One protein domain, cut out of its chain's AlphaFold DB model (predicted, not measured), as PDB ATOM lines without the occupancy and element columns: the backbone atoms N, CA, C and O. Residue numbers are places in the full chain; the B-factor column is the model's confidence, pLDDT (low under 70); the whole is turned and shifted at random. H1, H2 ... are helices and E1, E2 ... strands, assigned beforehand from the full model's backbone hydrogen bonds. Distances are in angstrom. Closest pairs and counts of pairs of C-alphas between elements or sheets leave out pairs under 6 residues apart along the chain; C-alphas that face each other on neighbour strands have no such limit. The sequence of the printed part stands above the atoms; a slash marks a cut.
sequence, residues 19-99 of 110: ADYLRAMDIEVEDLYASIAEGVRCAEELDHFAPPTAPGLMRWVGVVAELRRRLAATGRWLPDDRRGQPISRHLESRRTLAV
ATOM      1  N   ALA A  19       2.040  17.182 -21.502       94.00
ATOM      2  CA  ALA A  19       3.174  16.266 -21.411       94.00
ATOM      3  C   ALA A  19       4.420  16.804 -22.128       94.00
ATOM      4  O   ALA A  19       5.499  16.850 -21.542       94.00
ATOM      5  N   ASP A  20       4.268  17.274 -23.366       95.44
ATOM      6  CA  ASP A  20       5.388  17.815 -24.142       95.44
ATOM      7  C   ASP A  20       5.926  19.110 -23.538       95.44
ATOM      8  O   ASP A  20       7.138  19.331 -23.502       95.44
ATOM      9  N   TYR A  21       5.035  19.957 -23.022       92.94
ATOM     10  CA  TYR A  21       5.424  21.188 -22.349       92.94
ATOM     11  C   TYR A  21       6.221  20.918 -21.066       92.94
ATOM     12  O   TYR A  21       7.261  21.538 -20.849       92.94
ATOM     13  N   LEU A  22       5.765  19.977 -20.234       94.12
ATOM     14  CA  LEU A  22       6.465  19.558 -19.019       94.12
ATOM     15  C   LEU A  22       7.821  18.929 -19.347       94.12
ATOM     16  O   LEU A  22       8.831  19.311 -18.753       94.12
ATOM     17  N   ARG A  23       7.875  18.062 -20.363       95.88
ATOM     18  CA  ARG A  23       9.124  17.437 -20.814       95.88
ATOM     19  C   ARG A  23      10.133  18.460 -21.331       95.88
ATOM     20  O   ARG A  23      11.314  18.355 -21.024       95.88
ATOM     21  N   ALA A  24       9.680  19.497 -22.037       94.50
ATOM     22  CA  ALA A  24      10.525  20.625 -22.453       94.50
ATOM     23  C   ALA A  24      11.043  21.485 -21.278       94.50
ATOM     24  O   ALA A  24      11.899  22.356 -21.459       94.50
ATOM     25  N   MET A  25      10.513  21.266 -20.074       94.50
ATOM     26  CA  MET A  25      11.013  21.827 -18.821       94.50
ATOM     27  C   MET A  25      11.770  20.799 -17.977       94.50
ATOM     28  O   MET A  25      12.065  21.101 -16.827       94.50
ATOM     29  N   ASP A  26      12.078  19.615 -18.508       96.62
ATOM     30  CA  ASP A  26      12.747  18.545 -17.767       96.62
ATOM     31  C   ASP A  26      11.920  18.038 -16.571       96.62
ATOM     32  O   ASP A  26      12.456  17.755 -15.496       96.62
ATOM     33  N   ILE A  27      10.597  17.955 -16.756       96.31
ATOM     34  CA  ILE A  27       9.632  17.398 -15.804       96.31
ATOM     35  C   ILE A  27       8.859  16.285 -16.515       96.31
ATOM     36  O   ILE A  27       8.134  16.552 -17.472       96.31
ATOM     37  N   GLU A  28       8.982  15.047 -16.045       95.94
ATOM     38  CA  GLU A  28       8.167  13.946 -16.564       95.94
ATOM     39  C   GLU A  28       6.790  13.927 -15.884       95.94
ATOM     40  O   GLU A  28       6.638  14.236 -14.698       95.94
ATOM     41  N   VAL A  29       5.755  13.567 -16.645       94.88
ATOM     42  CA  VAL A  29       4.365  13.532 -16.159       94.88
ATOM     43  C   VAL A  29       4.189  12.461 -15.078       94.88
ATOM     44  O   VAL A  29       3.438  12.641 -14.120       94.88
ATOM     45  N   GLU A  30       4.929  11.368 -15.198       96.12
ATOM     46  CA  GLU A  30       4.973  10.258 -14.256       96.12
ATOM     47  C   GLU A  30       5.429  10.720 -12.866       96.12
ATOM     48  O   GLU A  30       4.872  10.275 -11.859       96.12
ATOM     49  N   ASP A  31       6.372  11.665 -12.793       96.50
ATOM     50  CA  ASP A  31       6.827  12.225 -11.520       96.50
ATOM     51  C   ASP A  31       5.746  13.072 -10.844       96.50
ATOM     52  O   ASP A  31       5.609  13.036  -9.617       96.50
ATOM     53  N   LEU A  32       4.927  13.785 -11.625       95.12
ATOM     54  CA  LEU A  32       3.776  14.521 -11.098       95.12
ATOM     55  C   LEU A  32       2.710  13.570 -10.556       95.12
ATOM     56  O   LEU A  32       2.245  13.757  -9.431       95.12
ATOM     57  N   TYR A  33       2.343  12.534 -11.314       96.19
ATOM     58  CA  TYR A  33       1.341  11.566 -10.863       96.19
ATOM     59  C   TYR A  33       1.786  10.814  -9.612       96.19
ATOM     60  O   TYR A  33       0.992  10.657  -8.683       96.19
ATOM     61  N   ALA A  34       3.053  10.405  -9.545       97.75
ATOM     62  CA  ALA A  34       3.594   9.762  -8.355       97.75
ATOM     63  C   ALA A  34       3.579  10.701  -7.137       97.75
ATOM     64  O   ALA A  34       3.225  10.278  -6.038       97.75
ATOM     65  N   SER A  35       3.871  11.988  -7.335       97.50
ATOM     66  CA  SER A  35       3.794  12.992  -6.266       97.50
ATOM     67  C   SER A  35       2.359  13.208  -5.774       97.50
ATOM     68  O   SER A  35       2.126  13.321  -4.572       97.50
ATOM     69  N   ILE A  36       1.379  13.218  -6.683       96.19
ATOM     70  CA  ILE A  36      -0.049  13.290  -6.333       96.19
ATOM     71  C   ILE A  36      -0.471  12.056  -5.530       96.19
ATOM     72  O   ILE A  36      -1.142  12.205  -4.508       96.19
ATOM     73  N   ALA A  37      -0.059  10.860  -5.958       97.81
ATOM     74  CA  ALA A  37      -0.353   9.616  -5.252       97.81
ATOM     75  C   ALA A  37       0.228   9.617  -3.829       97.81
ATOM     76  O   ALA A  37      -0.474   9.263  -2.883       97.81
ATOM     77  N   GLU A  38       1.462  10.097  -3.657       98.25
ATOM     78  CA  GLU A  38       2.075  10.246  -2.333       98.25
ATOM     79  C   GLU A  38       1.306  11.244  -1.457       98.25
ATOM     80  O   GLU A  38       1.043  10.973  -0.289       98.25
ATOM     81  N   GLY A  39       0.861  12.369  -2.021       96.06
ATOM     82  CA  GLY A  39      -0.001  13.308  -1.305       96.06
ATOM     83  C   GLY A  39      -1.327  12.690  -0.852       96.06
ATOM     84  O   GLY A  39      -1.782  12.947   0.262       96.06
ATOM     85  N   VAL A  40      -1.965  11.871  -1.692       96.25
ATOM     86  CA  VAL A  40      -3.181  11.140  -1.302       96.25
ATOM     87  C   VAL A  40      -2.880  10.201  -0.137       96.25
ATOM     88  O   VAL A  40      -3.564  10.285   0.880       96.25
ATOM     89  N   ARG A  41      -1.798   9.421  -0.230       97.62
ATOM     90  CA  ARG A  41      -1.349   8.508   0.828       97.62
ATOM     91  C   ARG A  41      -1.114   9.236   2.157       97.62
ATOM     92  O   ARG A  41      -1.631   8.807   3.181       97.62
ATOM     93  N   CYS A  42      -0.412  10.373   2.148       95.81
ATOM     94  CA  CYS A  42      -0.182  11.187   3.350       95.81
ATOM     95  C   CYS A  42      -1.476  11.716   3.986       95.81
ATOM     96  O   CYS A  42      -1.534  11.913   5.197       95.81
ATOM     97  N   ALA A  43      -2.506  11.997   3.186       94.12
ATOM     98  CA  ALA A  43      -3.796  12.436   3.710       94.12
ATOM     99  C   ALA A  43      -4.607  11.277   4.308       94.12
ATOM    100  O   ALA A  43      -5.338  11.492   5.271       94.12
ATOM    101  N   GLU A  44      -4.479  10.075   3.743       93.50
ATOM    102  CA  GLU A  44      -5.164   8.857   4.195       93.50
ATOM    103  C   GLU A  44      -4.585   8.278   5.494       93.50
ATOM    104  O   GLU A  44      -5.288   7.569   6.206       93.50
ATOM    105  N   GLU A  45      -3.334   8.599   5.838       93.75
ATOM    106  CA  GLU A  45      -2.723   8.226   7.124       93.75
ATOM    107  C   GLU A  45      -3.373   8.917   8.334       93.75
ATOM    108  O   GLU A  45      -3.154   8.506   9.475       93.75
ATOM    109  N   LEU A  46      -4.157   9.972   8.106       92.19
ATOM    110  CA  LEU A  46      -4.860  10.686   9.161       92.19
ATOM    111  C   LEU A  46      -6.172   9.993   9.518       92.19
ATOM    112  O   LEU A  46      -6.926   9.552   8.653       92.19
ATOM    113  N   ASP A  47      -6.482   9.975  10.808       92.38
ATOM    114  CA  ASP A  47      -7.725   9.430  11.334       92.38
ATOM    115  C   ASP A  47      -8.680  10.533  11.825       92.38
ATOM    116  O   ASP A  47      -8.441  11.735  11.676       92.38
ATOM    117  N   HIS A  48      -9.798  10.117  12.420       91.44
ATOM    118  CA  HIS A  48     -10.838  11.022  12.905       91.44
ATOM    119  C   HIS A  48     -10.416  11.884  14.108       91.44
ATOM    120  O   HIS A  48     -11.173  12.778  14.492       91.44
ATOM    121  N   PHE A  49      -9.250  11.632  14.712       95.00
ATOM    122  CA  PHE A  49      -8.703  12.470  15.780       95.00
ATOM    123  C   PHE A  49      -7.898  13.653  15.230       95.00
ATOM    124  O   PHE A  49      -7.609  14.596  15.972       95.00
ATOM    125  N   ALA A  50      -7.543  13.635  13.944       92.88
ATOM    126  CA  ALA A  50      -6.851  14.742  13.308       92.88
ATOM    127  C   ALA A  50      -7.777  15.964  13.121       92.88
ATOM    128  O   ALA A  50      -8.981  15.820  12.888       92.88
ATOM    129  N   PRO A  51      -7.233  17.196  13.163       89.19
ATOM    130  CA  PRO A  51      -7.995  18.390  12.819       89.19
ATOM    131  C   PRO A  51      -8.573  18.311  11.394       89.19
ATOM    132  O   PRO A  51      -7.889  17.818  10.494       89.19
ATOM    133  N   PRO A  52      -9.754  18.896  11.120       82.75
ATOM    134  CA  PRO A  52     -10.371  18.859   9.788       82.75
ATOM    135  C   PRO A  52      -9.507  19.428   8.651       82.75
ATOM    136  O   PRO A  52      -9.686  19.072   7.491       82.75
ATOM    137  N   THR A  53      -8.568  20.323   8.965       81.31
ATOM    138  CA  THR A  53      -7.642  20.930   7.995       81.31
ATOM    139  C   THR A  53      -6.413  20.068   7.707       81.31
ATOM    140  O   THR A  53      -5.727  20.294   6.705       81.31
ATOM    141  N   ALA A  54      -6.126  19.079   8.558       85.62
ATOM    142  CA  ALA A  54      -4.921  18.269   8.472       85.62
ATOM    143  C   ALA A  54      -4.818  17.474   7.154       85.62
ATOM    144  O   ALA A  54      -3.737  17.503   6.567       85.62
ATOM    145  N   PRO A  55      -5.891  16.869   6.596       88.94
ATOM    146  CA  PRO A  55      -5.789  16.128   5.335       88.94
ATOM    147  C   PRO A  55      -5.339  16.977   4.148       88.94
ATOM    148  O   PRO A  55      -4.498  16.544   3.363       88.94
ATOM    149  N   GLY A  56      -5.847  18.207   4.029       89.75
ATOM    150  CA  GLY A  56      -5.443  19.118   2.955       89.75
ATOM    151  C   GLY A  56      -3.975  19.533   3.071       89.75
ATOM    152  O   GLY A  56      -3.243  19.506   2.079       89.75
ATOM    153  N   LEU A  57      -3.530  19.858   4.289       91.50
ATOM    154  CA  LEU A  57      -2.140  20.224   4.557       91.50
ATOM    155  C   LEU A  57      -1.191  19.047   4.302       91.50
ATOM    156  O   LEU A  57      -0.206  19.209   3.585       91.50
ATOM    157  N   MET A  58      -1.499  17.865   4.840       94.88
ATOM    158  CA  MET A  58      -0.661  16.676   4.677       94.88
ATOM    159  C   MET A  58      -0.594  16.220   3.225       94.88
ATOM    160  O   MET A  58       0.485  15.857   2.756       94.88
ATOM    161  N   ARG A  59      -1.698  16.342   2.476       94.75
ATOM    162  CA  ARG A  59      -1.684  16.130   1.027       94.75
ATOM    163  C   ARG A  59      -0.685  17.047   0.341       94.75
ATOM    164  O   ARG A  59       0.158  16.571  -0.412       94.75
ATOM    165  N   TRP A  60      -0.774  18.350   0.595       94.12
ATOM    166  CA  TRP A  60       0.126  19.323  -0.021       94.12
ATOM    167  C   TRP A  60       1.592  19.063   0.353       94.12
ATOM    168  O   TRP A  60       2.443  19.043  -0.535       94.12
ATOM    169  N   VAL A  61       1.883  18.781   1.628       94.56
ATOM    170  CA  VAL A  61       3.237  18.428   2.091       94.56
ATOM    171  C   VAL A  61       3.769  17.195   1.356       94.56
ATOM    172  O   VAL A  61       4.901  17.233   0.873       94.56
ATOM    173  N   GLY A  62       2.960  16.137   1.226       96.38
ATOM    174  CA  GLY A  62       3.332  14.911   0.515       96.38
ATOM    175  C   GLY A  62       3.657  15.162  -0.959       96.38
ATOM    176  O   GLY A  62       4.738  14.791  -1.418       96.38
ATOM    177  N   VAL A  63       2.786  15.892  -1.671       97.25
ATOM    178  CA  VAL A  63       3.018  16.280  -3.078       97.25
ATOM    179  C   VAL A  63       4.321  17.062  -3.229       97.25
ATOM    180  O   VAL A  63       5.146  16.738  -4.081       97.25
ATOM    181  N   VAL A  64       4.516  18.096  -2.407       96.25
ATOM    182  CA  VAL A  64       5.703  18.959  -2.469       96.25
ATOM    183  C   VAL A  64       6.971  18.158  -2.201       96.25
ATOM    184  O   VAL A  64       7.949  18.292  -2.937       96.25
ATOM    185  N   ALA A  65       6.976  17.342  -1.146       96.69
ATOM    186  CA  ALA A  65       8.152  16.581  -0.751       96.69
ATOM    187  C   ALA A  65       8.549  15.565  -1.829       96.69
ATOM    188  O   ALA A  65       9.722  15.507  -2.205       96.69
ATOM    189  N   GLU A  66       7.587  14.807  -2.354       98.12
ATOM    190  CA  GLU A  66       7.853  13.778  -3.358       98.12
ATOM    191  C   GLU A  66       8.296  14.373  -4.691       98.12
ATOM    192  O   GLU A  66       9.309  13.943  -5.250       98.12
ATOM    193  N   LEU A  67       7.634  15.442  -5.144       97.75
ATOM    194  CA  LEU A  67       8.021  16.111  -6.380       97.75
ATOM    195  C   LEU A  67       9.446  16.653  -6.285       97.75
ATOM    196  O   LEU A  67      10.255  16.449  -7.187       97.75
ATOM    197  N   ARG A  68       9.795  17.296  -5.164       97.00
ATOM    198  CA  ARG A  68      11.150  17.822  -4.943       97.00
ATOM    199  C   ARG A  68      12.205  16.715  -4.951       97.00
ATOM    200  O   ARG A  68      13.271  16.926  -5.527       97.00
ATOM    201  N   ARG A  69      11.931  15.548  -4.354       97.88
ATOM    202  CA  ARG A  69      12.856  14.396  -4.385       97.88
ATOM    203  C   ARG A  69      13.058  13.876  -5.804       97.88
ATOM    204  O   ARG A  69      14.199  13.660  -6.201       97.88
ATOM    205  N   ARG A  70      11.976  13.720  -6.566       97.56
ATOM    206  CA  ARG A  70      12.012  13.230  -7.953       97.56
ATOM    207  C   ARG A  70      12.769  14.171  -8.870       97.56
ATOM    208  O   ARG A  70      13.711  13.756  -9.537       97.56
ATOM    209  N   LEU A  71      12.444  15.460  -8.806       97.44
ATOM    210  CA  LEU A  71      13.154  16.491  -9.553       97.44
ATOM    211  C   LEU A  71      14.645  16.510  -9.192       97.44
ATOM    212  O   LEU A  71      15.485  16.525 -10.092       97.44
ATOM    213  N   ALA A  72      14.990  16.433  -7.903       97.06
ATOM    214  CA  ALA A  72      16.384  16.360  -7.464       97.06
ATOM    215  C   ALA A  72      17.111  15.108  -7.986       97.06
ATOM    216  O   ALA A  72      18.270  15.198  -8.390       97.06
ATOM    217  N   ALA A  73      16.431  13.957  -8.041       97.50
ATOM    218  CA  ALA A  73      16.995  12.705  -8.545       97.50
ATOM    219  C   ALA A  73      17.364  12.763 -10.039       97.50
ATOM    220  O   ALA A  73      18.252  12.031 -10.470       97.50
ATOM    221  N   THR A  74      16.754  13.663 -10.820       95.75
ATOM    222  CA  THR A  74      17.140  13.883 -12.228       95.75
ATOM    223  C   THR A  74      18.505  14.559 -12.390       95.75
ATOM    224  O   THR A  74      19.048  14.581 -13.491       95.75
ATOM    225  N   GLY A  75      19.034  15.192 -11.335       96.62
ATOM    226  CA  GLY A  75      20.233  16.029 -11.406       96.62
ATOM    227  C   GLY A  75      20.053  17.354 -12.161       96.62
ATOM    228  O   GLY A  75      20.992  18.143 -12.206       96.62
ATOM    229  N   ARG A  76      18.869  17.634 -12.729       97.06
ATOM    230  CA  ARG A  76      18.564  18.877 -13.472       97.06
ATOM    231  C   ARG A  76      17.951  19.966 -12.596       97.06
ATOM    232  O   ARG A  76      18.048  21.156 -12.908       97.06
ATOM    233  N   TRP A  77      17.368  19.567 -11.470       97.31
ATOM    234  CA  TRP A  77      16.715  20.445 -10.507       97.31
ATOM    235  C   TRP A  77      17.354  20.328  -9.125       97.31
ATOM    236  O   TRP A  77      17.811  19.260  -8.731       97.31
ATOM    237  N   LEU A  78      17.340  21.422  -8.360       95.62
ATOM    238  CA  LEU A  78      17.750  21.436  -6.957       95.62
ATOM    239  C   LEU A  78      16.633  21.966  -6.051       95.62
ATOM    240  O   LEU A  78      16.018  22.983  -6.390       95.62
ATOM    241  N   PRO A  79      16.418  21.347  -4.876       94.06
ATOM    242  CA  PRO A  79      15.598  21.934  -3.827       94.06
ATOM    243  C   PRO A  79      16.153  23.306  -3.409       94.06
ATOM    244  O   PRO A  79      17.365  23.485  -3.278       94.06
ATOM    245  N   ASP A  80      15.271  24.278  -3.199       92.31
ATOM    246  CA  ASP A  80      15.615  25.614  -2.712       92.31
ATOM    247  C   ASP A  80      14.479  26.110  -1.800       92.31
ATOM    248  O   ASP A  80      13.305  25.913  -2.101       92.31
ATOM    249  N   ASP A  81      14.827  26.708  -0.662       88.94
ATOM    250  CA  ASP A  81      13.874  27.131   0.377       88.94
ATOM    251  C   ASP A  81      13.917  28.649   0.608       88.94
ATOM    252  O   ASP A  81      13.610  29.163   1.692       88.94
ATOM    253  N   ARG A  82      14.354  29.407  -0.405       82.31
ATOM    254  CA  ARG A  82      14.446  30.868  -0.334       82.31
ATOM    255  C   ARG A  82      13.138  31.485   0.167       82.31
ATOM    256  O   ARG A  82      12.067  31.267  -0.390       82.31
ATOM    257  N   ARG A  83      13.258  32.321   1.207       82.56
ATOM    258  CA  ARG A  83      12.138  33.027   1.863       82.56
ATOM    259  C   ARG A  83      11.078  32.087   2.461       82.56
ATOM    260  O   ARG A  83       9.921  32.477   2.571       82.56
ATOM    261  N   GLY A  84      11.471  30.868   2.841       81.38
ATOM    262  CA  GLY A  84      10.575  29.884   3.453       81.38
ATOM    263  C   GLY A  84       9.583  29.256   2.474       81.38
ATOM    264  O   GLY A  84       8.589  28.682   2.907       81.38
ATOM    265  N   GLN A  85       9.822  29.380   1.164       86.31
ATOM    266  CA  GLN A  85       8.971  28.792   0.135       86.31
ATOM    267  C   GLN A  85       9.615  27.511  -0.397       86.31
ATOM    268  O   GLN A  85      10.761  27.574  -0.842       86.31
ATOM    269  N   PRO A  86       8.905  26.369  -0.397       91.94
ATOM    270  CA  PRO A  86       9.444  25.125  -0.925       91.94
ATOM    271  C   PRO A  86       9.430  25.159  -2.457       91.94
ATOM    272  O   PRO A  86       8.433  24.806  -3.090       91.94
ATOM    273  N   ILE A  87      10.536  25.589  -3.062       94.25
ATOM    274  CA  ILE A  87      10.688  25.678  -4.516       94.25
ATOM    275  C   ILE A  87      11.733  24.675  -5.029       94.25
ATOM    276  O   ILE A  87      12.578  24.162  -4.293       94.25
ATOM    277  N   SER A  88      11.674  24.383  -6.326       96.19
ATOM    278  CA  SER A  88      12.730  23.673  -7.055       96.19
ATOM    279  C   SER A  88      13.304  24.589  -8.122       96.19
ATOM    280  O   SER A  88      12.557  25.268  -8.823       96.19
ATOM    281  N   ARG A  89      14.625  24.625  -8.264       95.88
ATOM    282  CA  ARG A  89      15.317  25.476  -9.237       95.88
ATOM    283  C   ARG A  89      16.028  24.629 -10.278       95.88
ATOM    284  O   ARG A  89      16.841  23.781  -9.922       95.88
ATOM    285  N   HIS A  90      15.750  24.899 -11.546       97.00
ATOM    286  CA  HIS A  90      16.418  24.253 -12.664       97.00
ATOM    287  C   HIS A  90      17.839  24.805 -12.819       97.00
ATOM    288  O   HIS A  90      18.045  26.023 -12.763       97.00
ATOM    289  N   LEU A  91      18.820  23.928 -13.035       94.38
ATOM    290  CA  LEU A  91      20.236  24.300 -13.094       94.38
ATOM    291  C   LEU A  91      20.591  25.103 -14.350       94.38
ATOM    292  O   LEU A  91      21.278  26.117 -14.251       94.38
ATOM    293  N   GLU A  92      20.084  24.692 -15.513       94.56
ATOM    294  CA  GLU A  92      20.439  25.325 -16.794       94.56
ATOM    295  C   GLU A  92      19.521  26.507 -17.140       94.56
ATOM    296  O   GLU A  92      19.965  27.646 -17.250       94.56
ATOM    297  N   SER A  93      18.211  26.257 -17.246       92.38
ATOM    298  CA  SER A  93      17.217  27.265 -17.640       92.38
ATOM    299  C   SER A  93      16.949  28.371 -16.609       92.38
ATOM    300  O   SER A  93      16.254  29.336 -16.924       92.38
ATOM    301  N   ARG A  94      17.455  28.243 -15.372       87.75
ATOM    302  CA  ARG A  94      17.175  29.139 -14.227       87.75
ATOM    303  C   ARG A  94      15.690  29.277 -13.858       87.75
ATOM    304  O   ARG A  94      15.336  30.172 -13.092       87.75
ATOM    305  N   ARG A  95      14.825  28.396 -14.367       91.94
ATOM    306  CA  ARG A  95      13.407  28.339 -13.989       91.94
ATOM    307  C   ARG A  95      13.258  27.931 -12.526       91.94
ATOM    308  O   ARG A  95      14.075  27.185 -11.985       91.94
ATOM    309  N   THR A  96      12.179  28.393 -11.906       93.25
ATOM    310  CA  THR A  96      11.752  27.968 -10.573       93.25
ATOM    311  C   THR A  96      10.374  27.340 -10.659       93.25
ATOM    312  O   THR A  96       9.481  27.911 -11.283       93.25
ATOM    313  N   LEU A  97      10.198  26.200 -10.005       93.00
ATOM    314  CA  LEU A  97       8.921  25.528  -9.842       93.00
ATOM    315  C   LEU A  97       8.467  25.665  -8.388       93.00
ATOM    316  O   LEU A  97       9.224  25.344  -7.471       93.00
ATOM    317  N   ALA A  98       7.232  26.112  -8.198       90.75
ATOM    318  CA  ALA A  98       6.558  26.161  -6.910       90.75
ATOM    319  C   ALA A  98       5.230  25.409  -7.022       90.75
ATOM    320  O   ALA A  98       4.521  25.554  -8.017       90.75
ATOM    321  N   VAL A  99       4.892  24.622  -6.001       89.56
ATOM    322  CA  VAL A  99       3.580  23.976  -5.891       89.56
ATOM    323  C   VAL A  99       2.756  24.764  -4.890       89.56
ATOM    324  O   VAL A  99       3.080  24.818  -3.702       89.56
TER     325      VAL A  99
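What this domain is: This is residues 19 to 99 of the 110 residues of an uncharacterized protein of Tsukamurella pseudospumae (UniProt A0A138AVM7). A small sheet of three short strands, E1 E2 E3, lies over residues 64 to 72 of H3, the longer helix of a helical hairpin made by H2 and H3. The hairpin makes much of the length; its turn, with residues 48 to 53 sticking out, is at one end, while the sheet and the small helix H1, apart from each other, are toward the other. The 81 printed residues hold three named helices and three named strands in the order H1 H2 H3 E1 E2 E3, and the class is mixed, helices and strands. The sheet's order is E1 - E2 - E3, all antiparallel. The whole is only just compact, close to loose, with a radius of gyration of the C-alphas of 13.9 A, and elongated, with spans of 46 by 29 by 18 A.

Where its parts are: Strand E1 is residues 77 to 80, E2 is residues 87 to 90, 10.1 A long, and E3 is residues 96 to 98, ending at C-alpha 98 (6.558, 26.161, -6.910). H3, residues 54 to 73, is 28.3 A long and begins at C-alpha 54 (-4.921, 18.269, 8.472). H2, residues 29 to 44, is 23.0 A long. H1, residues 19 to 23, begins at C-alpha 19 (3.174, 16.266, -21.411).

How they stand to each other: E1, E2 and E3 form a meander, each strand the antiparallel neighbour of the one before. E1 and E2 are a hairpin at 145 degrees, with N 78 and O 89 within hydrogen-bond range at 2.9 A. E2 and E3 are a hairpin at 153 degrees, with N 97 and O 88 within range at 2.8 A. H3 is on one face of the sheet, in two layers, at a height over the sheet of 10.5 A. It is over E2 and only just over E1, on which 3 of its C-alphas fall, and runs along the strands, at 19 degrees to E2 on the local plane. The closest C-alphas of H3 and E1 are those of Ala 72 and Leu 78, 5.3 A apart. H2 and H3, a helical hairpin, touch, their closest C-alphas being those of Gly 39 and Arg 59, 4.0 A apart. They run opposite ways at a shallow tilt of 33 degrees, only just short of steep. H1 and H2 only just touch, only at the corner by their link and with residue 29 of H2 alone, with 3 pairs of C-alphas within 8 A; the closest are those of Ala 19 and Val 29, 6.0 A apart. H2 is apart from E1, E2 and E3. In H1, H2 and H3 every O i to N i+4 pair is within hydrogen-bond range.

The domain as a whole: The C-alphas farthest apart are those of Phe 49 and Glu 92, 45.6 A. The printed part, residues 19 to 99, has no cut, and no link is long. Mean pLDDT of the printed part is 93.8, and no printed residue is under 70.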